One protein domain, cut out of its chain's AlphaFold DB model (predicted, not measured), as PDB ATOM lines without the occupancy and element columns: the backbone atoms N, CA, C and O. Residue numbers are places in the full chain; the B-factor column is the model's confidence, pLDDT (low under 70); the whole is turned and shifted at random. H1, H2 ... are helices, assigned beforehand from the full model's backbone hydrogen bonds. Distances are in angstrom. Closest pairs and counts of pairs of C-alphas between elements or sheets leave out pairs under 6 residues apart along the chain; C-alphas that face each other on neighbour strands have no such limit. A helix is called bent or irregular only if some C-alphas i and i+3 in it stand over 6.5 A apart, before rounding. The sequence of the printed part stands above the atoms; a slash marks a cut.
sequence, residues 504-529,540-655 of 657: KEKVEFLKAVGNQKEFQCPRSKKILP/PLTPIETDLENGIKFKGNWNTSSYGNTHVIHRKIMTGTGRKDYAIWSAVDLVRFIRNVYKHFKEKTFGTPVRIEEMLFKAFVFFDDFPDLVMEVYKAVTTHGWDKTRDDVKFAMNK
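Overview. This is residues 504 to 529 and 540 to 655 of the 657 residues of the protein "Endoribonuclease" of Paramuricea clavata (UniProt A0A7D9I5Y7). A long, kinked helix, H5, runs through the middle of a rounded cluster of mostly crossed helices, and H1 crosses it steeply. H3, H8, H9 and H10 gather with H1 toward one end of the domain, while H4, H6 and H7 make a looser group toward the other. The printed part has 142 residues with ten named helices, H1 to H10 in that order along the chain, and no named strand: the class is all helix. The whole is compact, with a radius of gyration of the C-alphas of 14.8 A and spans of 40 by 36 by 29 A.

Arrangement. Begin with H1, residues 504 to 514, a hub together with H5, residues 587 to 603; each touches three helices. H5 touches H1 with residues 591 to 598 alone, the closest C-alphas, Lys 511 and Arg 595, being 4.7 A apart; they run opposite ways at a steep tilt of 67 degrees, only just short of about perpendicular. H2, residues 517 to 520, touches residues 588 to 592 of H5 alone, closest at C-alphas 519 and 592, 5.8 A. H3, residues 543 to 551, touches residues 587 to 588 of H5 alone, closest at C-alphas 549 and 587, 5.4 A, and is about perpendicular to it at 83 degrees. H8, residues 629 to 639, touches H3, closest at C-alphas 636 and 544, 5.7 A. H10, residues 647 to 654, touches H1 at a shallow tilt of 23 degrees, opposite ways, closest at C-alphas 652 and 509, 5.0 A. H9, residues 642 to 645, touches H10 only at the corner, closest at C-alphas 643 and 650, 4.6 A. H4, residues 561 to 573, touches H7, residues 622 to 625, closest at C-alphas 563 and 625, 5.3 A. H6, residues 610 to 619, touches no helix. Each backbone O i to N i+4 pair is within hydrogen-bond range in H1, H3, H8 and H10, against 6 of 9 in H4, 11 of 13 in H5 and 5 of 6 in H6; H2, H7 and H9 are too short for one.

Along the chain. Find C-alpha 504 at (220.750, 228.978, 199.135); from there H1 runs 15.0 A. H4 spans 15.2 A and is irregular, with C-alphas 562 and 565 9.0 A apart. H5 starts at C-alpha 587, (213.590, 228.553, 180.396), and spans 25.1 A; it has a kink of 26 degrees near residue 597 and is irregular, with C-alphas 599 and 602 7.3 A apart. H8 spans 15.5 A, and H10 ends at C-alpha 654, (230.951, 221.935, 195.155).

Size, cuts and confidence. The C-alphas farthest apart, of Pro 529 and Val 610, are 45.7 A apart. Residues 530 to 539 are not printed, a gap of 13.2 A between C-alphas 529 and 540. H4 to H5 is a long link. Mean pLDDT of the printed part is 84.3, under 70 at residues 523 to 529, 576 to 580 and 602 to 610.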
ATOM      1  N   LYS A 504     219.707 227.985 199.440       92.62
ATOM      2  CA  LYS A 504     220.750 228.978 199.135       92.62
ATOM      3  C   LYS A 504     221.771 228.454 198.120       92.62
ATOM      4  O   LYS A 504     222.074 229.164 197.166       92.62
ATOM      5  N   GLU A 505     222.259 227.225 198.283       94.50
ATOM      6  CA  GLU A 505     223.150 226.569 197.312       94.50
ATOM      7  C   GLU A 505     222.481 226.448 195.938       94.50
ATOM      8  O   GLU A 505     223.077 226.836 194.934       94.50
ATOM      9  N   LYS A 506     221.203 226.044 195.891       95.50
ATOM     10  CA  LYS A 506     220.415 226.004 194.646       95.50
ATOM     11  C   LYS A 506     220.344 227.378 193.960       95.50
ATOM     12  O   LYS A 506     220.499 227.469 192.743       95.50
ATOM     13  N   VAL A 507     220.162 228.466 194.718       94.62
ATOM     14  CA  VAL A 507     220.177 229.840 194.171       94.62
ATOM     15  C   VAL A 507     221.556 230.220 193.632       94.62
ATOM     16  O   VAL A 507     221.650 230.775 192.536       94.62
ATOM     17  N   GLU A 508     222.630 229.946 194.373       94.81
ATOM     18  CA  GLU A 508     223.994 230.256 193.924       94.81
ATOM     19  C   GLU A 508     224.373 229.467 192.666       94.81
ATOM     20  O   GLU A 508     224.970 230.037 191.750       94.81
ATOM     21  N   PHE A 509     223.930 228.213 192.557       96.44
ATOM     22  CA  PHE A 509     224.038 227.417 191.339       96.44
ATOM     23  C   PHE A 509     223.324 228.081 190.151       96.44
ATOM     24  O   PHE A 509     223.952 228.343 189.121       96.44
ATOM     25  N   LEU A 510     222.047 228.454 190.297       96.62
ATOM     26  CA  LEU A 510     221.301 229.140 189.231       96.62
ATOM     27  C   LEU A 510     221.929 230.488 188.847       96.62
ATOM     28  O   LEU A 510     221.932 230.863 187.674       96.62
ATOM     29  N   LYS A 511     222.503 231.221 189.809       95.19
ATOM     30  CA  LYS A 511     223.240 232.465 189.537       95.19
ATOM     31  C   LYS A 511     224.514 232.204 188.736       95.19
ATOM     32  O   LYS A 511     224.768 232.945 187.787       95.19
ATOM     33  N   ALA A 512     225.295 231.184 189.091       95.44
ATOM     34  CA  ALA A 512     226.522 230.820 188.383       95.44
ATOM     35  C   ALA A 512     226.241 230.425 186.926       95.44
ATOM     36  O   ALA A 512     226.923 230.907 186.018       95.44
ATOM     37  N   VAL A 513     225.183 229.642 186.688       95.94
ATOM     38  CA  VAL A 513     224.715 229.299 185.333       95.94
ATOM     39  C   VAL A 513     224.196 230.542 184.604       95.94
ATOM     40  O   VAL A 513     224.614 230.833 183.486       95.94
ATOM     41  N   GLY A 514     223.359 231.351 185.258       94.38
ATOM     42  CA  GLY A 514     222.794 232.579 184.688       94.38
ATOM     43  C   GLY A 514     223.812 233.692 184.389       94.38
ATOM     44  O   GLY A 514     223.461 234.680 183.726       94.38
ATOM     45  N   ASN A 515     225.044 233.574 184.892       93.56
ATOM     46  CA  ASN A 515     226.173 234.460 184.595       93.56
ATOM     47  C   ASN A 515     226.962 234.034 183.350       93.56
ATOM     48  O   ASN A 515     227.694 234.861 182.808       93.56
ATOM     49  N   GLN A 516     226.804 232.794 182.877       93.56
ATOM     50  CA  GLN A 516     227.490 232.316 181.678       93.56
ATOM     51  C   GLN A 516     227.029 233.105 180.446       93.56
ATOM     52  O   GLN A 516     225.865 233.498 180.356       93.56
ATOM     53  N   LYS A 517     227.933 233.346 179.487       89.06
ATOM     54  CA  LYS A 517     227.690 234.173 178.280       89.06
ATOM     55  C   LYS A 517     226.431 233.758 177.506       89.06
ATOM     56  O   LYS A 517     225.754 234.596 176.912       89.06
ATOM     57  N   GLU A 518     226.107 232.472 177.542       89.44
ATOM     58  CA  GLU A 518     224.938 231.868 176.919       89.44
ATOM     59  C   GLU A 518     223.641 232.381 177.572       89.44
ATOM     60  O   GLU A 518     222.702 232.731 176.867       89.44
ATOM     61  N   PHE A 519     223.619 232.558 178.893       89.69
ATOM     62  CA  PHE A 519     222.452 233.003 179.660       89.69
ATOM     63  C   PHE A 519     222.478 234.506 179.970       89.69
ATOM     64  O   PHE A 519     221.455 235.096 180.322       89.69
ATOM     65  N   GLN A 520     223.642 235.161 179.872       85.00
ATOM     66  CA  GLN A 520     223.829 236.494 180.437       85.00
ATOM     67  C   GLN A 520     223.048 237.591 179.696       85.00
ATOM     68  O   GLN A 520     222.557 238.539 180.330       85.00
ATOM     69  N   CYS A 521     222.947 237.464 178.372       77.19
ATOM     70  CA  CYS A 521     222.418 238.474 177.460       77.19
ATOM     71  C   CYS A 521     221.120 238.013 176.780       77.19
ATOM     72  O   CYS A 521     221.034 236.857 176.365       77.19
ATOM     73  N   PRO A 522     220.146 238.921 176.564       73.94
ATOM     74  CA  PRO A 522     218.970 238.607 175.767       73.94
ATOM     75  C   PRO A 522     219.313 238.107 174.378       73.94
ATOM     76  O   PRO A 522     220.138 238.701 173.682       73.94
ATOM     77  N   ARG A 523     218.633 237.040 173.954       67.75
ATOM     78  CA  ARG A 523     218.854 236.412 172.648       67.75
ATOM     79  C   ARG A 523     218.650 237.390 171.490       67.75
ATOM     80  O   ARG A 523     219.410 237.346 170.532       67.75
ATOM     81  N   SER A 524     217.712 238.330 171.621       62.94
ATOM     82  CA  SER A 524     217.489 239.419 170.655       62.94
ATOM     83  C   SER A 524     218.711 240.323 170.437       62.94
ATOM     84  O   SER A 524     218.792 241.000 169.414       62.94
ATOM     85  N   LYS A 525     219.673 240.325 171.370       63.44
ATOM     86  CA  LYS A 525     220.909 241.119 171.323       63.44
ATOM     87  C   LYS A 525     222.155 240.307 170.941       63.44
ATOM     88  O   LYS A 525     223.226 240.896 170.821       63.44
ATOM     89  N   LYS A 526     222.054 238.986 170.732       65.06
ATOM     90  CA  LYS A 526     223.172 238.159 170.240       65.06
ATOM     91  C   LYS A 526     223.336 238.418 168.728       65.06
ATOM     92  O   LYS A 526     222.425 238.142 167.954       65.06
ATOM     93  N   ILE A 527     224.455 239.009 168.298       55.56
ATOM     94  CA  ILE A 527     224.723 239.360 166.887       55.56
ATOM     95  C   ILE A 527     225.582 238.258 166.243       55.56
ATOM     96  O   ILE A 527     226.642 237.929 166.766       55.56
ATOM     97  N   LEU A 528     225.149 237.710 165.100       53.47
ATOM     98  CA  LEU A 528     225.987 236.865 164.233       53.47
ATOM     99  C   LEU A 528     226.899 237.748 163.352       53.47
ATOM    100  O   LEU A 528     226.447 238.812 162.910       53.47
ATOM    101  N   PRO A 529     228.141 237.326 163.037       51.72
ATOM    102  CA  PRO A 529     228.977 237.994 162.041       51.72
ATOM    103  C   PRO A 529     228.222 238.155 160.712       51.72
ATOM    104  O   PRO A 529     227.553 237.231 160.249       51.72
ATOM    105  N   PRO A 540     220.619 230.615 166.471       79.62
ATOM    106  CA  PRO A 540     220.332 229.250 166.917       79.62
ATOM    107  C   PRO A 540     220.593 229.073 168.417       79.62
ATOM    108  O   PRO A 540     221.485 229.721 168.964       79.62
ATOM    109  N   LEU A 541     219.796 228.233 169.082       83.81
ATOM    110  CA  LEU A 541     220.083 227.853 170.464       83.81
ATOM    111  C   LEU A 541     221.398 227.072 170.497       83.81
ATOM    112  O   LEU A 541     221.663 226.247 169.619       83.81
ATOM    113  N   THR A 542     222.227 227.348 171.495       89.81
ATOM    114  CA  THR A 542     223.339 226.461 171.842       89.81
ATOM    115  C   THR A 542     222.786 225.122 172.342       89.81
ATOM    116  O   THR A 542     221.661 225.091 172.843       89.81
ATOM    117  N   PRO A 543     223.556 224.022 172.264       91.44
ATOM    118  CA  PRO A 543     223.088 222.709 172.713       91.44
ATOM    119  C   PRO A 543     222.522 222.703 174.143       91.44
ATOM    120  O   PRO A 543     221.449 222.160 174.372       91.44
ATOM    121  N   ILE A 544     223.174 223.401 175.081       92.50
ATOM    122  CA  ILE A 544     222.691 223.517 176.465       92.50
ATOM    123  C   ILE A 544     221.390 224.322 176.585       92.50
ATOM    124  O   ILE A 544     220.529 223.983 177.393       92.50
ATOM    125  N   GLU A 545     221.227 225.384 175.788       92.19
ATOM    126  CA  GLU A 545     219.974 226.136 175.774       92.19
ATOM    127  C   GLU A 545     218.850 225.280 175.176       92.19
ATOM    128  O   GLU A 545     217.747 225.290 175.705       92.19
ATOM    129  N   THR A 546     219.120 224.507 174.118       91.88
ATOM    130  CA  THR A 546     218.146 223.570 173.536       91.88
ATOM    131  C   THR A 546     217.692 222.528 174.549       91.88
ATOM    132  O   THR A 546     216.489 222.319 174.694       91.88
ATOM    133  N   ASP A 547     218.624 221.907 175.271       92.94
ATOM    134  CA  ASP A 547     218.287 220.903 176.282       92.94
ATOM    135  C   ASP A 547     217.438 221.501 177.403       92.94
ATOM    136  O   ASP A 547     216.437 220.907 177.800       92.94
ATOM    137  N   LEU A 548     217.774 222.710 177.863       92.62
ATOM    138  CA  LEU A 548     217.010 223.370 178.917       92.62
ATOM    139  C   LEU A 548     215.595 223.771 178.466       92.62
ATOM    140  O   LEU A 548     214.642 223.585 179.222       92.62
ATOM    141  N   GLU A 549     215.441 224.308 177.252       91.81
ATOM    142  CA  GLU A 549     214.120 224.660 176.701       91.81
ATOM    143  C   GLU A 549     213.240 223.420 176.474       91.81
ATOM    144  O   GLU A 549     212.021 223.494 176.601       91.81
ATOM    145  N   ASN A 550     213.844 222.270 176.162       90.94
ATOM    146  CA  ASN A 550     213.116 221.010 176.008       90.94
ATOM    147  C   ASN A 550     212.765 220.359 177.357       90.94
ATOM    148  O   ASN A 550     211.730 219.693 177.458       90.94
ATOM    149  N   GLY A 551     213.624 220.529 178.369       87.75
ATOM    150  CA  GLY A 551     213.471 219.935 179.698       87.75
ATOM    151  C   GLY A 551     212.376 220.591 180.538       87.75
ATOM    152  O   GLY A 551     211.605 219.896 181.198       87.75
ATOM    153  N   ILE A 552     212.240 221.922 180.479       87.38
ATOM    154  CA  ILE A 552     211.244 222.659 181.272       87.38
ATOM    155  C   ILE A 552     210.019 222.991 180.420       87.38
ATOM    156  O   ILE A 552     210.049 223.870 179.561       87.38
ATOM    157  N   LYS A 553     208.895 222.331 180.711       83.44
ATOM    158  CA  LYS A 553     207.615 222.585 180.035       83.44
ATOM    159  C   LYS A 553     206.722 223.491 180.868       83.44
ATOM    160  O   LYS A 553     206.113 223.063 181.846       83.44
ATOM    161  N   PHE A 554     206.584 224.741 180.442       85.25
ATOM    162  CA  PHE A 554     205.682 225.681 181.094       85.25
ATOM    163  C   PHE A 554     204.214 225.450 180.699       85.25
ATOM    164  O   PHE A 554     203.876 225.318 179.522       85.25
ATOM    165  N   LYS A 555     203.308 225.514 181.680       82.69
ATOM    166  CA  LYS A 555     201.852 225.643 181.491       82.69
ATOM    167  C   LYS A 555     201.482 227.085 181.086       82.69
ATOM    168  O   LYS A 555     200.746 227.764 181.796       82.69
ATOM    169  N   GLY A 556     202.056 227.587 179.991       85.62
ATOM    170  CA  GLY A 556     201.918 228.977 179.526       85.62
ATOM    171  C   GLY A 556     203.132 229.854 179.844       85.62
ATOM    172  O   GLY A 556     204.232 229.350 180.028       85.62
ATOM    173  N   ASN A 557     202.960 231.176 179.901       89.56
ATOM    174  CA  ASN A 557     204.074 232.083 180.191       89.56
ATOM    175  C   ASN A 557     204.397 232.095 181.691       89.56
ATOM    176  O   ASN A 557     203.506 232.271 182.515       89.56
ATOM    177  N   TRP A 558     205.670 232.001 182.070       90.81
ATOM    178  CA  TRP A 558     206.085 231.939 183.479       90.81
ATOM    179  C   TRP A 558     205.805 233.224 184.276       90.81
ATOM    180  O   TRP A 558     205.916 233.251 185.498       90.81
ATOM    181  N   ASN A 559     205.413 234.307 183.602       86.81
ATOM    182  CA  ASN A 559     205.046 235.571 184.227       86.81
ATOM    183  C   ASN A 559     203.539 235.714 184.505       86.81
ATOM    184  O   ASN A 559     203.128 236.824 184.842       86.81
ATOM    185  N   THR A 560     202.705 234.689 184.318       88.94
ATOM    186  CA  THR A 560     201.257 234.739 184.601       88.94
ATOM    187  C   THR A 560     200.941 234.314 186.031       88.94
ATOM    188  O   THR A 560     201.755 233.675 186.688       88.94
ATOM    189  N   SER A 561     199.739 234.639 186.519       85.94
ATOM    190  CA  SER A 561     199.291 234.325 187.888       85.94
ATOM    191  C   SER A 561     199.311 232.833 188.243       85.94
ATOM    192  O   SER A 561     199.288 232.501 189.421       85.94
ATOM    193  N   SER A 562     199.384 231.945 187.247       86.56
ATOM    194  CA  SER A 562     199.607 230.505 187.425       86.56
ATOM    195  C   SER A 562     200.925 230.169 188.129       86.56
ATOM    196  O   SER A 562     201.012 229.118 188.749       86.56
ATOM    197  N   TYR A 563     201.923 231.053 188.063       85.69
ATOM    198  CA  TYR A 563     203.214 230.927 188.748       85.69
ATOM    199  C   TYR A 563     203.275 231.877 189.946       85.69
ATOM    200  O   TYR A 563     204.186 232.699 190.067       85.69
ATOM    201  N   GLY A 564     202.200 231.838 190.741       86.31
ATOM    202  CA  GLY A 564     202.001 232.488 192.033       86.31
ATOM    203  C   GLY A 564     202.879 233.705 192.310       86.31
ATOM    204  O   GLY A 564     202.560 234.843 191.952       86.31
ATOM    205  N   ASN A 565     203.986 233.459 192.999       86.00
ATOM    206  CA  ASN A 565     204.856 234.493 193.544       86.00
ATOM    207  C   ASN A 565     205.803 235.083 192.492       86.00
ATOM    208  O   ASN A 565     206.081 236.288 192.511       86.00
ATOM    209  N   THR A 566     206.237 234.277 191.529       87.00
ATOM    210  CA  THR A 566     207.045 234.706 190.383       87.00
ATOM    211  C   THR A 566     206.328 235.773 189.566       87.00
ATOM    212  O   THR A 566     206.948 236.773 189.192       87.00
ATOM    213  N   HIS A 567     205.014 235.643 189.366       86.75
ATOM    214  CA  HIS A 567     204.191 236.676 188.729       86.75
ATOM    215  C   HIS A 567     204.313 238.037 189.428       86.75
ATOM    216  O   HIS A 567     204.526 239.070 188.783       86.75
ATOM    217  N   VAL A 568     204.183 238.038 190.758       85.25
ATOM    218  CA  VAL A 568     204.223 239.247 191.593       85.25
ATOM    219  C   VAL A 568     205.603 239.895 191.524       85.25
ATOM    220  O   VAL A 568     205.709 241.106 191.296       85.25
ATOM    221  N   ILE A 569     206.658 239.087 191.656       85.81
ATOM    222  CA  ILE A 569     208.052 239.535 191.567       85.81
ATOM    223  C   ILE A 569     208.324 240.130 190.182       85.81
ATOM    224  O   ILE A 569     208.823 241.252 190.082       85.81
ATOM    225  N   HIS A 570     207.940 239.432 189.111       86.56
ATOM    226  CA  HIS A 570     208.107 239.907 187.740       86.56
ATOM    227  C   HIS A 570     207.390 241.241 187.517       86.56
ATOM    228  O   HIS A 570     208.019 242.206 187.084       86.56
ATOM    229  N   ARG A 571     206.103 241.344 187.875       83.94
ATOM    230  CA  ARG A 571     205.322 242.582 187.717       83.94
ATOM    231  C   ARG A 571     205.999 243.762 188.416       83.94
ATOM    232  O   ARG A 571     206.132 244.820 187.808       83.94
ATOM    233  N   LYS A 572     206.461 243.587 189.660       79.38
ATOM    234  CA  LYS A 572     207.095 244.663 190.439       79.38
ATOM    235  C   LYS A 572     208.474 245.046 189.905       79.38
ATOM    236  O   LYS A 572     208.810 246.224 189.868       79.38
ATOM    237  N   ILE A 573     209.282 244.075 189.484       77.88
ATOM    238  CA  ILE A 573     210.629 244.340 188.958       77.88
ATOM    239  C   ILE A 573     210.569 245.050 187.602       77.88
ATOM    240  O   ILE A 573     211.461 245.848 187.297       77.88
ATOM    241  N   MET A 574     209.518 244.796 186.819       77.31
ATOM    242  CA  MET A 574     209.342 245.328 185.467       77.31
ATOM    243  C   MET A 574     208.694 246.722 185.404       77.31
ATOM    244  O   MET A 574     208.663 247.311 184.327       77.31
ATOM    245  N   THR A 575     208.221 247.306 186.513       70.38
ATOM    246  CA  THR A 575     207.560 248.630 186.491       70.38
ATOM    247  C   THR A 575     208.515 249.840 186.437       70.38
ATOM    248  O   THR A 575     208.051 250.938 186.142       70.38
ATOM    249  N   GLY A 576     209.834 249.678 186.630       60.28
ATOM    250  CA  GLY A 576     210.829 250.779 186.638       60.28
ATOM    251  C   GLY A 576     211.443 251.168 185.276       60.28
ATOM    252  O   GLY A 576     211.166 250.532 184.256       60.28
ATOM    253  N   THR A 577     212.292 252.208 185.252       46.34
ATOM    254  CA  THR A 577     213.093 252.668 184.091       46.34
ATOM    255  C   THR A 577     214.372 251.819 183.916       46.34
ATOM    256  O   THR A 577     214.958 251.371 184.896       46.34
ATOM    257  N   GLY A 578     214.796 251.533 182.670       55.06
ATOM    258  CA  GLY A 578     215.972 250.679 182.369       55.06
ATOM    259  C   GLY A 578     215.683 249.177 182.156       55.06
ATOM    260  O   GLY A 578     216.498 248.320 182.504       55.06
ATOM    261  N   ARG A 579     214.504 248.843 181.616       62.38
ATOM    262  CA  ARG A 579     213.959 247.473 181.529       62.38
ATOM    263  C   ARG A 579     214.813 246.529 180.670       62.38
ATOM    264  O   ARG A 579     215.297 246.891 179.600       62.38
ATOM    265  N   LYS A 580     214.957 245.285 181.136       66.62
ATOM    266  CA  LYS A 580     215.435 244.152 180.330       66.62
ATOM    267  C   LYS A 580     214.215 243.327 179.934       66.62
ATOM    268  O   LYS A 580     213.550 242.810 180.825       66.62
ATOM    269  N   ASP A 581     213.948 243.177 178.642       74.06
ATOM    270  CA  ASP A 581     212.863 242.315 178.157       74.06
ATOM    271  C   ASP A 581     213.255 240.845 178.288       74.06
ATOM    272  O   ASP A 581     214.324 240.449 177.815       74.06
ATOM    273  N   TYR A 582     212.408 240.039 178.929       85.50
ATOM    274  CA  TYR A 582     212.571 238.587 179.037       85.50
ATOM    275  C   TYR A 582     211.551 237.891 178.137       85.50
ATOM    276  O   TYR A 582     210.385 238.283 178.104       85.50
ATOM    277  N   ALA A 583     211.980 236.848 177.432       87.06
ATOM    278  CA  ALA A 583     211.076 235.909 176.792       87.06
ATOM    279  C   ALA A 583     210.390 235.076 177.884       87.06
ATOM    280  O   ALA A 583     210.966 234.154 178.454       87.06
ATOM    281  N   ILE A 584     209.144 235.431 178.184       88.44
ATOM    282  CA  ILE A 584     208.336 234.862 179.277       88.44
ATOM    283  C   ILE A 584     207.885 233.410 179.044       88.44
ATOM    284  O   ILE A 584     207.206 232.834 179.883       88.44
ATOM    285  N   TRP A 585     208.260 232.824 177.910       87.69
ATOM    286  CA  TRP A 585     208.069 231.415 177.563       87.69
ATOM    287  C   TRP A 585     209.379 230.612 177.599       87.69
ATOM    288  O   TRP A 585     209.349 229.413 177.362       87.69
ATOM    289  N   SER A 586     210.526 231.264 177.833       90.19
ATOM    290  CA  SER A 586     211.859 230.658 177.725       90.19
ATOM    291  C   SER A 586     212.428 230.295 179.091       90.19
ATOM    292  O   SER A 586     212.454 231.122 180.010       90.19
ATOM    293  N   ALA A 587     212.932 229.067 179.201       92.44
ATOM    294  CA  ALA A 587     213.590 228.553 180.396       92.44
ATOM    295  C   ALA A 587     214.952 229.221 180.628       92.44
ATOM    296  O   ALA A 587     215.307 229.568 181.757       92.44
ATOM    297  N   VAL A 588     215.684 229.500 179.548       92.44
ATOM    298  CA  VAL A 588     216.944 230.257 179.592       92.44
ATOM    299  C   VAL A 588     216.707 231.656 180.161       92.44
ATOM    300  O   VAL A 588     217.439 232.114 181.046       92.44
ATOM    301  N   ASP A 589     215.651 232.331 179.701       91.44
ATOM    302  CA  ASP A 589     215.310 233.666 180.185       91.44
ATOM    303  C   ASP A 589     214.713 233.664 181.597       91.44
ATOM    304  O   ASP A 589     214.895 234.658 182.304       91.44
ATOM    305  N   LEU A 590     214.106 232.562 182.054       93.56
ATOM    306  CA  LEU A 590     213.742 232.367 183.462       93.56
ATOM    307  C   LEU A 590     214.990 232.303 184.357       93.56
ATOM    308  O   LEU A 590     215.079 233.046 185.337       93.56
ATOM    309  N   VAL A 591     216.002 231.500 184.004       94.94
ATOM    310  CA  VAL A 591     217.279 231.443 184.751       94.94
ATOM    311  C   VAL A 591     217.960 232.815 184.756       94.94
ATOM    312  O   VAL A 591     218.420 233.299 185.797       94.94
ATOM    313  N   ARG A 592     217.967 233.508 183.610       92.75
ATOM    314  CA  ARG A 592     218.476 234.882 183.502       92.75
ATOM    315  C   ARG A 592     217.699 235.853 184.389       92.75
ATOM    316  O   ARG A 592     218.305 236.747 184.987       92.75
ATOM    317  N   PHE A 593     216.374 235.721 184.445       91.56
ATOM    318  CA  PHE A 593     215.502 236.526 185.294       91.56
ATOM    319  C   PHE A 593     215.859 236.319 186.762       91.56
ATOM    320  O   PHE A 593     216.252 237.291 187.407       91.56
ATOM    321  N   ILE A 594     215.847 235.077 187.251       92.94
ATOM    322  CA  ILE A 594     216.186 234.717 188.636       92.94
ATOM    323  C   ILE A 594     217.560 235.273 189.020       92.94
ATOM    324  O   ILE A 594     217.688 235.983 190.021       92.94
ATOM    325  N   ARG A 595     218.583 235.059 188.182       92.62
ATOM    326  CA  ARG A 595     219.925 235.614 188.419       92.62
ATOM    327  C   ARG A 595     219.900 237.134 188.557       92.62
ATOM    328  O   ARG A 595     220.547 237.677 189.452       92.62
ATOM    329  N   ASN A 596     219.194 237.841 187.672       89.56
ATOM    330  CA  ASN A 596     219.101 239.304 187.724       89.56
ATOM    331  C   ASN A 596     218.330 239.791 188.955       89.56
ATOM    332  O   ASN A 596     218.728 240.806 189.527       89.56
ATOM    333  N   VAL A 597     217.269 239.084 189.364       88.31
ATOM    334  CA  VAL A 597     216.508 239.388 190.581       88.31
ATOM    335  C   VAL A 597     217.436 239.347 191.790       88.31
ATOM    336  O   VAL A 597     217.577 240.362 192.464       88.31
ATOM    337  N   TYR A 598     218.146 238.239 192.008       88.19
ATOM    338  CA  TYR A 598     219.063 238.109 193.146       88.19
ATOM    339  C   TYR A 598     220.266 239.060 193.068       88.19
ATOM    340  O   TYR A 598     220.692 239.586 194.095       88.19
ATOM    341  N   LYS A 599     220.817 239.316 191.871       83.50
ATOM    342  CA  LYS A 599     221.974 240.212 191.694       83.50
ATOM    343  C   LYS A 599     221.644 241.671 192.016       83.50
ATOM    344  O   LYS A 599     222.421 242.328 192.694       83.50
ATOM    345  N   HIS A 600     220.516 242.171 191.518       75.94
ATOM    346  CA  HIS A 600     220.168 243.594 191.596       75.94
ATOM    347  C   HIS A 600     219.211 243.926 192.749       75.94
ATOM    348  O   HIS A 600     218.807 245.080 192.889       75.94
ATOM    349  N   PHE A 601     218.849 242.949 193.587       70.50
ATOM    350  CA  PHE A 601     217.970 243.182 194.735       70.50
ATOM    351  C   PHE A 601     218.539 244.240 195.697       70.50
ATOM    352  O   PHE A 601     217.819 245.146 196.105       70.50
ATOM    353  N   LYS A 602     219.852 244.189 195.981       60.47
ATOM    354  CA  LYS A 602     220.538 245.129 196.891       60.47
ATOM    355  C   LYS A 602     220.668 246.563 196.359       60.47
ATOM    356  O   LYS A 602     220.939 247.459 197.144       60.47
ATOM    357  N   GLU A 603     220.493 246.785 195.057       53.50
ATOM    358  CA  GLU A 603     220.606 248.111 194.421       53.50
ATOM    359  C   GLU A 603     219.245 248.834 194.335       53.50
ATOM    360  O   GLU A 603     219.190 250.040 194.113       53.50
ATOM    361  N   LYS A 604     218.127 248.110 194.526       53.84
ATOM    362  CA  LYS A 604     216.741 248.620 194.427       53.84
ATOM    363  C   LYS A 604     216.069 248.850 195.793       53.84
ATOM    364  O   LYS A 604     214.845 248.952 195.884       53.84
ATOM    365  N   THR A 605     216.857 248.929 196.863       49.78
ATOM    366  CA  THR A 605     216.423 249.049 198.269       49.78
ATOM    367  C   THR A 605     215.701 250.354 198.606       49.78
ATOM    368  O   THR A 605     215.011 250.416 199.620       49.78
ATOM    369  N   PHE A 606     215.744 251.373 197.745       44.03
ATOM    370  CA  PHE A 606     214.903 252.563 197.896       44.03
ATOM    371  C   PHE A 606     213.465 252.277 197.410       44.03
ATOM    372  O   PHE A 606     213.094 252.615 196.287       44.03
ATOM    373  N   GLY A 607     212.655 251.615 198.251       52.66
ATOM    374  CA  GLY A 607     211.195 251.492 198.073       52.66
ATOM    375  C   GLY A 607     210.636 250.100 197.734       52.66
ATOM    376  O   GLY A 607     209.479 249.990 197.314       52.66
ATOM    377  N   THR A 608     211.411 249.024 197.899       53.84
ATOM    378  CA  THR A 608     210.901 247.654 197.703       53.84
ATOM    379  C   THR A 608     210.145 247.180 198.960       53.84
ATOM    380  O   THR A 608     210.692 247.287 200.054       53.84
ATOM    381  N   PRO A 609     208.901 246.662 198.860       58.84
ATOM    382  CA  PRO A 609     208.159 246.188 200.030       58.84
ATOM    383  C   PRO A 609     208.876 245.007 200.697       58.84
ATOM    384  O   PRO A 609     209.252 244.070 199.991       58.84
ATOM    385  N   VAL A 610     208.967 245.019 202.036       61.22
ATOM    386  CA  VAL A 610     209.513 243.949 202.914       61.22
ATOM    387  C   VAL A 610     209.137 242.539 202.429       61.22
ATOM    388  O   VAL A 610     209.957 241.628 202.415       61.22
ATOM    389  N   ARG A 611     207.923 242.392 201.892       74.69
ATOM    390  CA  ARG A 611     207.373 241.157 201.330       74.69
ATOM    391  C   ARG A 611     208.244 240.477 200.254       74.69
ATOM    392  O   ARG A 611     208.274 239.255 200.224       74.69
ATOM    393  N   ILE A 612     208.947 241.203 199.375       78.69
ATOM    394  CA  ILE A 612     209.743 240.567 198.295       78.69
ATOM    395  C   ILE A 612     211.057 239.988 198.827       78.69
ATOM    396  O   ILE A 612     211.482 238.928 198.373       78.69
ATOM    397  N   GLU A 613     211.687 240.653 199.796       80.75
ATOM    398  CA  GLU A 613     212.894 240.126 200.440       80.75
ATOM    399  C   GLU A 613     212.601 238.787 201.115       80.75
ATOM    400  O   GLU A 613     213.321 237.808 200.920       80.75
ATOM    401  N   GLU A 614     211.479 238.718 201.830       83.62
ATOM    402  CA  GLU A 614     211.027 237.492 202.477       83.62
ATOM    403  C   GLU A 614     210.719 236.390 201.460       83.62
ATOM    404  O   GLU A 614     211.155 235.252 201.642       83.62
ATOM    405  N   MET A 615     210.065 236.719 200.342       84.00
ATOM    406  CA  MET A 615     209.813 235.762 199.257       84.00
ATOM    407  C   MET A 615     211.114 235.177 198.674       84.00
ATOM    408  O   MET A 615     211.183 233.983 198.389       84.00
ATOM    409  N   LEU A 616     212.155 235.994 198.501       85.69
ATOM    410  CA  LEU A 616     213.398 235.580 197.842       85.69
ATOM    411  C   LEU A 616     214.386 234.872 198.771       85.69
ATOM    412  O   LEU A 616     215.025 233.911 198.344       85.69
ATOM    413  N   PHE A 617     214.546 235.355 200.002       85.44
ATOM    414  CA  PHE A 617     215.626 234.923 200.897       85.44
ATOM    415  C   PHE A 617     215.150 234.107 202.100       85.44
ATOM    416  O   PHE A 617     215.977 233.445 202.723       85.44
ATOM    417  N   LYS A 618     213.845 234.120 202.420       84.31
ATOM    418  CA  LYS A 618     213.259 233.240 203.446       84.31
ATOM    419  C   LYS A 618     212.466 232.093 202.817       84.31
ATOM    420  O   LYS A 618     212.711 230.937 203.143       84.31
ATOM    421  N   ALA A 619     211.548 232.394 201.897       85.94
ATOM    422  CA  ALA A 619     210.671 231.384 201.296       85.94
ATOM    423  C   ALA A 619     211.307 230.653 200.097       85.94
ATOM    424  O   ALA A 619     211.092 229.453 199.927       85.94
ATOM    425  N   PHE A 620     212.147 231.346 199.316       90.56
ATOM    426  CA  PHE A 620     212.724 230.854 198.055       90.56
ATOM    427  C   PHE A 620     211.653 230.411 197.047       90.56
ATOM    428  O   PHE A 620     211.738 229.342 196.445       90.56
ATOM    429  N   VAL A 621     210.655 231.273 196.851       89.62
ATOM    430  CA  VAL A 621     209.408 230.987 196.115       89.62
ATOM    431  C   VAL A 621     209.577 230.449 194.691       89.62
ATOM    432  O   VAL A 621     208.680 229.792 194.178       89.62
ATOM    433  N   PHE A 622     210.719 230.695 194.037       91.94
ATOM    434  CA  PHE A 622     210.982 230.160 192.699       91.94
ATOM    435  C   PHE A 622     211.009 228.628 192.668       91.94
ATOM    436  O   PHE A 622     210.670 228.051 191.643       91.94
ATOM    437  N   PHE A 623     211.406 227.970 193.760       92.12
ATOM    438  CA  PHE A 623     211.423 226.506 193.819       92.12
ATOM    439  C   PHE A 623     210.030 225.910 194.037       92.12
ATOM    440  O   PHE A 623     209.800 224.773 193.643       92.12
ATOM    441  N   ASP A 624     209.101 226.689 194.595       89.44
ATOM    442  CA  ASP A 624     207.701 226.284 194.726       89.44
ATOM    443  C   ASP A 624     206.965 226.461 193.383       89.44
ATOM    444  O   ASP A 624     206.204 225.592 192.965       89.44
ATOM    445  N   ASP A 625     207.232 227.569 192.676       90.94
ATOM    446  CA  ASP A 625     206.627 227.858 191.368       90.94
ATOM    447  C   ASP A 625     207.214 226.983 190.233       90.94
ATOM    448  O   ASP A 625     206.525 226.708 189.247       90.94
ATOM    449  N   PHE A 626     208.482 226.558 190.350       93.25
ATOM    450  CA  PHE A 626     209.198 225.753 189.349       93.25
ATOM    451  C   PHE A 626     209.987 224.596 189.997       93.25
ATOM    452  O   PHE A 626     211.220 224.664 190.080       93.25
ATOM    453  N   PRO A 627     209.314 223.513 190.427       91.25
ATOM    454  CA  PRO A 627     209.961 222.403 191.133       91.25
ATOM    455  C   PRO A 627     211.038 221.685 190.299       91.25
ATOM    456  O   PRO A 627     212.062 221.276 190.837       91.25
ATOM    457  N   ASP A 628     210.873 221.598 188.975       93.12
ATOM    458  CA  ASP A 628     211.830 220.912 188.090       93.12
ATOM    459  C   ASP A 628     213.061 221.759 187.725       93.12
ATOM    460  O   ASP A 628     214.056 221.237 187.215       93.12
ATOM    461  N   LEU A 629     213.022 223.075 187.975       95.38
ATOM    462  CA  LEU A 629     213.988 224.036 187.431       95.38
ATOM    463  C   LEU A 629     215.436 223.674 187.766       95.38
ATOM    464  O   LEU A 629     216.303 223.687 186.893       95.38
ATOM    465  N   VAL A 630     215.711 223.382 189.036       96.44
ATOM    466  CA  VAL A 630     217.078 223.107 189.496       96.44
ATOM    467  C   VAL A 630     217.610 221.836 188.851       96.44
ATOM    468  O   VAL A 630     218.754 221.820 188.397       96.44
ATOM    469  N   MET A 631     216.778 220.798 188.759       96.31
ATOM    470  CA  MET A 631     217.185 219.521 188.189       96.31
ATOM    471  C   MET A 631     217.384 219.575 186.683       96.31
ATOM    472  O   MET A 631     218.368 219.020 186.199       96.31
ATOM    473  N   GLU A 632     216.523 220.263 185.939       96.62
ATOM    474  CA  GLU A 632     216.705 220.412 184.491       96.62
ATOM    475  C   GLU A 632     217.953 221.244 184.161       96.62
ATOM    476  O   GLU A 632     218.732 220.875 183.281       96.62
ATOM    477  N   VAL A 633     218.235 222.297 184.937       97.06
ATOM    478  CA  VAL A 633     219.492 223.051 184.799       97.06
ATOM    479  C   VAL A 633     220.702 222.185 185.167       97.06
ATOM    480  O   VAL A 633     221.702 222.204 184.450       97.06
ATOM    481  N   TYR A 634     220.625 221.398 186.244       96.81
ATOM    482  CA  TYR A 634     221.688 220.475 186.653       96.81
ATOM    483  C   TYR A 634     221.988 219.422 185.577       96.81
ATOM    484  O   TYR A 634     223.153 219.203 185.235       96.81
ATOM    485  N   LYS A 635     220.953 218.801 184.998       95.94
ATOM    486  CA  LYS A 635     221.092 217.839 183.895       95.94
ATOM    487  C   LYS A 635     221.744 218.491 182.680       95.94
ATOM    488  O   LYS A 635     222.721 217.959 182.170       95.94
ATOM    489  N   ALA A 636     221.275 219.664 182.255       95.50
ATOM    490  CA  ALA A 636     221.855 220.370 181.114       95.50
ATOM    491  C   ALA A 636     223.341 220.714 181.355       95.50
ATOM    492  O   ALA A 636     224.203 220.428 180.530       95.50
ATOM    493  N   VAL A 637     223.674 221.260 182.526       95.50
ATOM    494  CA  VAL A 637     225.055 221.609 182.905       95.50
ATOM    495  C   VAL A 637     225.980 220.389 182.910       95.50
ATOM    496  O   VAL A 637     227.083 220.465 182.372       95.50
ATOM    497  N   THR A 638     225.540 219.271 183.486       94.25
ATOM    498  CA  THR A 638     226.354 218.047 183.585       94.25
ATOM    499  C   THR A 638     226.495 217.326 182.242       94.25
ATOM    500  O   THR A 638     227.597 216.900 181.900       94.25
ATOM    501  N   THR A 639     225.437 217.265 181.429       95.19
ATOM    502  CA  THR A 639     225.476 216.710 180.061       95.19
ATOM    503  C   THR A 639     226.482 217.444 179.176       95.19
ATOM    504  O   THR A 639     227.229 216.817 178.427       95.19
ATOM    505  N   HIS A 640     226.556 218.773 179.297       94.88
ATOM    506  CA  HIS A 640     227.477 219.608 178.515       94.88
ATOM    507  C   HIS A 640     228.841 219.827 179.192       94.88
ATOM    508  O   HIS A 640     229.645 220.628 178.712       94.88
ATOM    509  N   GLY A 641     229.128 219.137 180.304       93.62
ATOM    510  CA  GLY A 641     230.422 219.174 180.997       93.62
ATOM    511  C   GLY A 641     230.769 220.518 181.647       93.62
ATOM    512  O   GLY A 641     231.947 220.821 181.875       93.62
ATOM    513  N   TRP A 642     229.781 221.375 181.909       95.00
ATOM    514  CA  TRP A 642     229.991 222.687 182.536       95.00
ATOM    515  C   TRP A 642     230.404 222.569 184.006       95.00
ATOM    516  O   TRP A 642     231.152 223.413 184.491       95.00
ATOM    517  N   ASP A 643     230.011 221.486 184.674       91.44
ATOM    518  CA  ASP A 643     230.465 221.078 186.009       91.44
ATOM    519  C   ASP A 643     231.991 220.861 186.096       91.44
ATOM    520  O   ASP A 643     232.567 220.904 187.183       91.44
ATOM    521  N   LYS A 644     232.663 220.663 184.953       91.19
ATOM    522  CA  LYS A 644     234.121 220.468 184.859       91.19
ATOM    523  C   LYS A 644     234.844 221.633 184.198       91.19
ATOM    524  O   LYS A 644     235.970 221.936 184.576       91.19
ATOM    525  N   THR A 645     234.219 222.250 183.197       93.25
ATOM    526  CA  THR A 645     234.863 223.223 182.297       93.25
ATOM    527  C   THR A 645     234.621 224.684 182.669       93.25
ATOM    528  O   THR A 645     235.306 225.559 182.139       93.25
ATOM    529  N   ARG A 646     233.649 224.982 183.542       93.44
ATOM    530  CA  ARG A 646     233.312 226.350 183.963       93.44
ATOM    531  C   ARG A 646     233.551 226.498 185.461       93.44
ATOM    532  O   ARG A 646     232.753 226.008 186.258       93.44
ATOM    533  N   ASP A 647     234.610 227.213 185.838       92.44
ATOM    534  CA  ASP A 647     235.038 227.333 187.240       92.44
ATOM    535  C   ASP A 647     233.939 227.869 188.162       92.44
ATOM    536  O   ASP A 647     233.714 227.294 189.221       92.44
ATOM    537  N   ASP A 648     233.185 228.889 187.741       91.88
ATOM    538  CA  ASP A 648     232.077 229.441 188.536       91.88
ATOM    539  C   ASP A 648     230.974 228.407 188.813       91.88
ATOM    540  O   ASP A 648     230.422 228.353 189.913       91.88
ATOM    541  N   VAL A 649     230.643 227.582 187.813       93.12
ATOM    542  CA  VAL A 649     229.593 226.558 187.921       93.12
ATOM    543  C   VAL A 649     230.093 225.400 188.771       93.12
ATOM    544  O   VAL A 649     229.426 225.012 189.726       93.12
ATOM    545  N   LYS A 650     231.306 224.913 188.497       92.25
ATOM    546  CA  LYS A 650     231.989 223.906 189.313       92.25
ATOM    547  C   LYS A 650     232.079 224.340 190.773       92.25
ATOM    548  O   LYS A 650     231.795 223.552 191.671       92.25
ATOM    549  N   PHE A 651     232.460 225.588 191.026       90.75
ATOM    550  CA  PHE A 651     232.548 226.139 192.370       90.75
ATOM    551  C   PHE A 651     231.176 226.187 193.038       90.75
ATOM    552  O   PHE A 651     231.048 225.742 194.173       90.75
ATOM    553  N   ALA A 652     230.136 226.650 192.340       91.81
ATOM    554  CA  ALA A 652     228.781 226.685 192.887       91.81
ATOM    555  C   ALA A 652     228.214 225.290 193.205       91.81
ATOM    556  O   ALA A 652     227.468 225.162 194.168       91.81
ATOM    557  N   MET A 653     228.584 224.258 192.442       91.25
ATOM    558  CA  MET A 653     228.147 222.873 192.675       91.25
ATOM    559  C   MET A 653     228.878 222.183 193.836       91.25
ATOM    560  O   MET A 653     228.321 221.282 194.451       91.25
ATOM    561  N   ASN A 654     230.117 222.585 194.133       83.19
ATOM    562  CA  ASN A 654     230.951 221.935 195.155       83.19
ATOM    563  C   ASN A 654     231.049 222.726 196.469       83.19
ATOM    564  O   ASN A 654     231.528 222.210 197.479       83.19
ATOM    565  N   LYS A 655     230.647 223.998 196.468       75.62
ATOM    566  CA  LYS A 655     230.748 224.864 197.639       75.62
ATOM    567  C   LYS A 655     229.615 224.594 198.618       75.62
ATOM    568  O   LYS A 655     228.457 224.831 198.296       75.62
TER     569      LYS A 655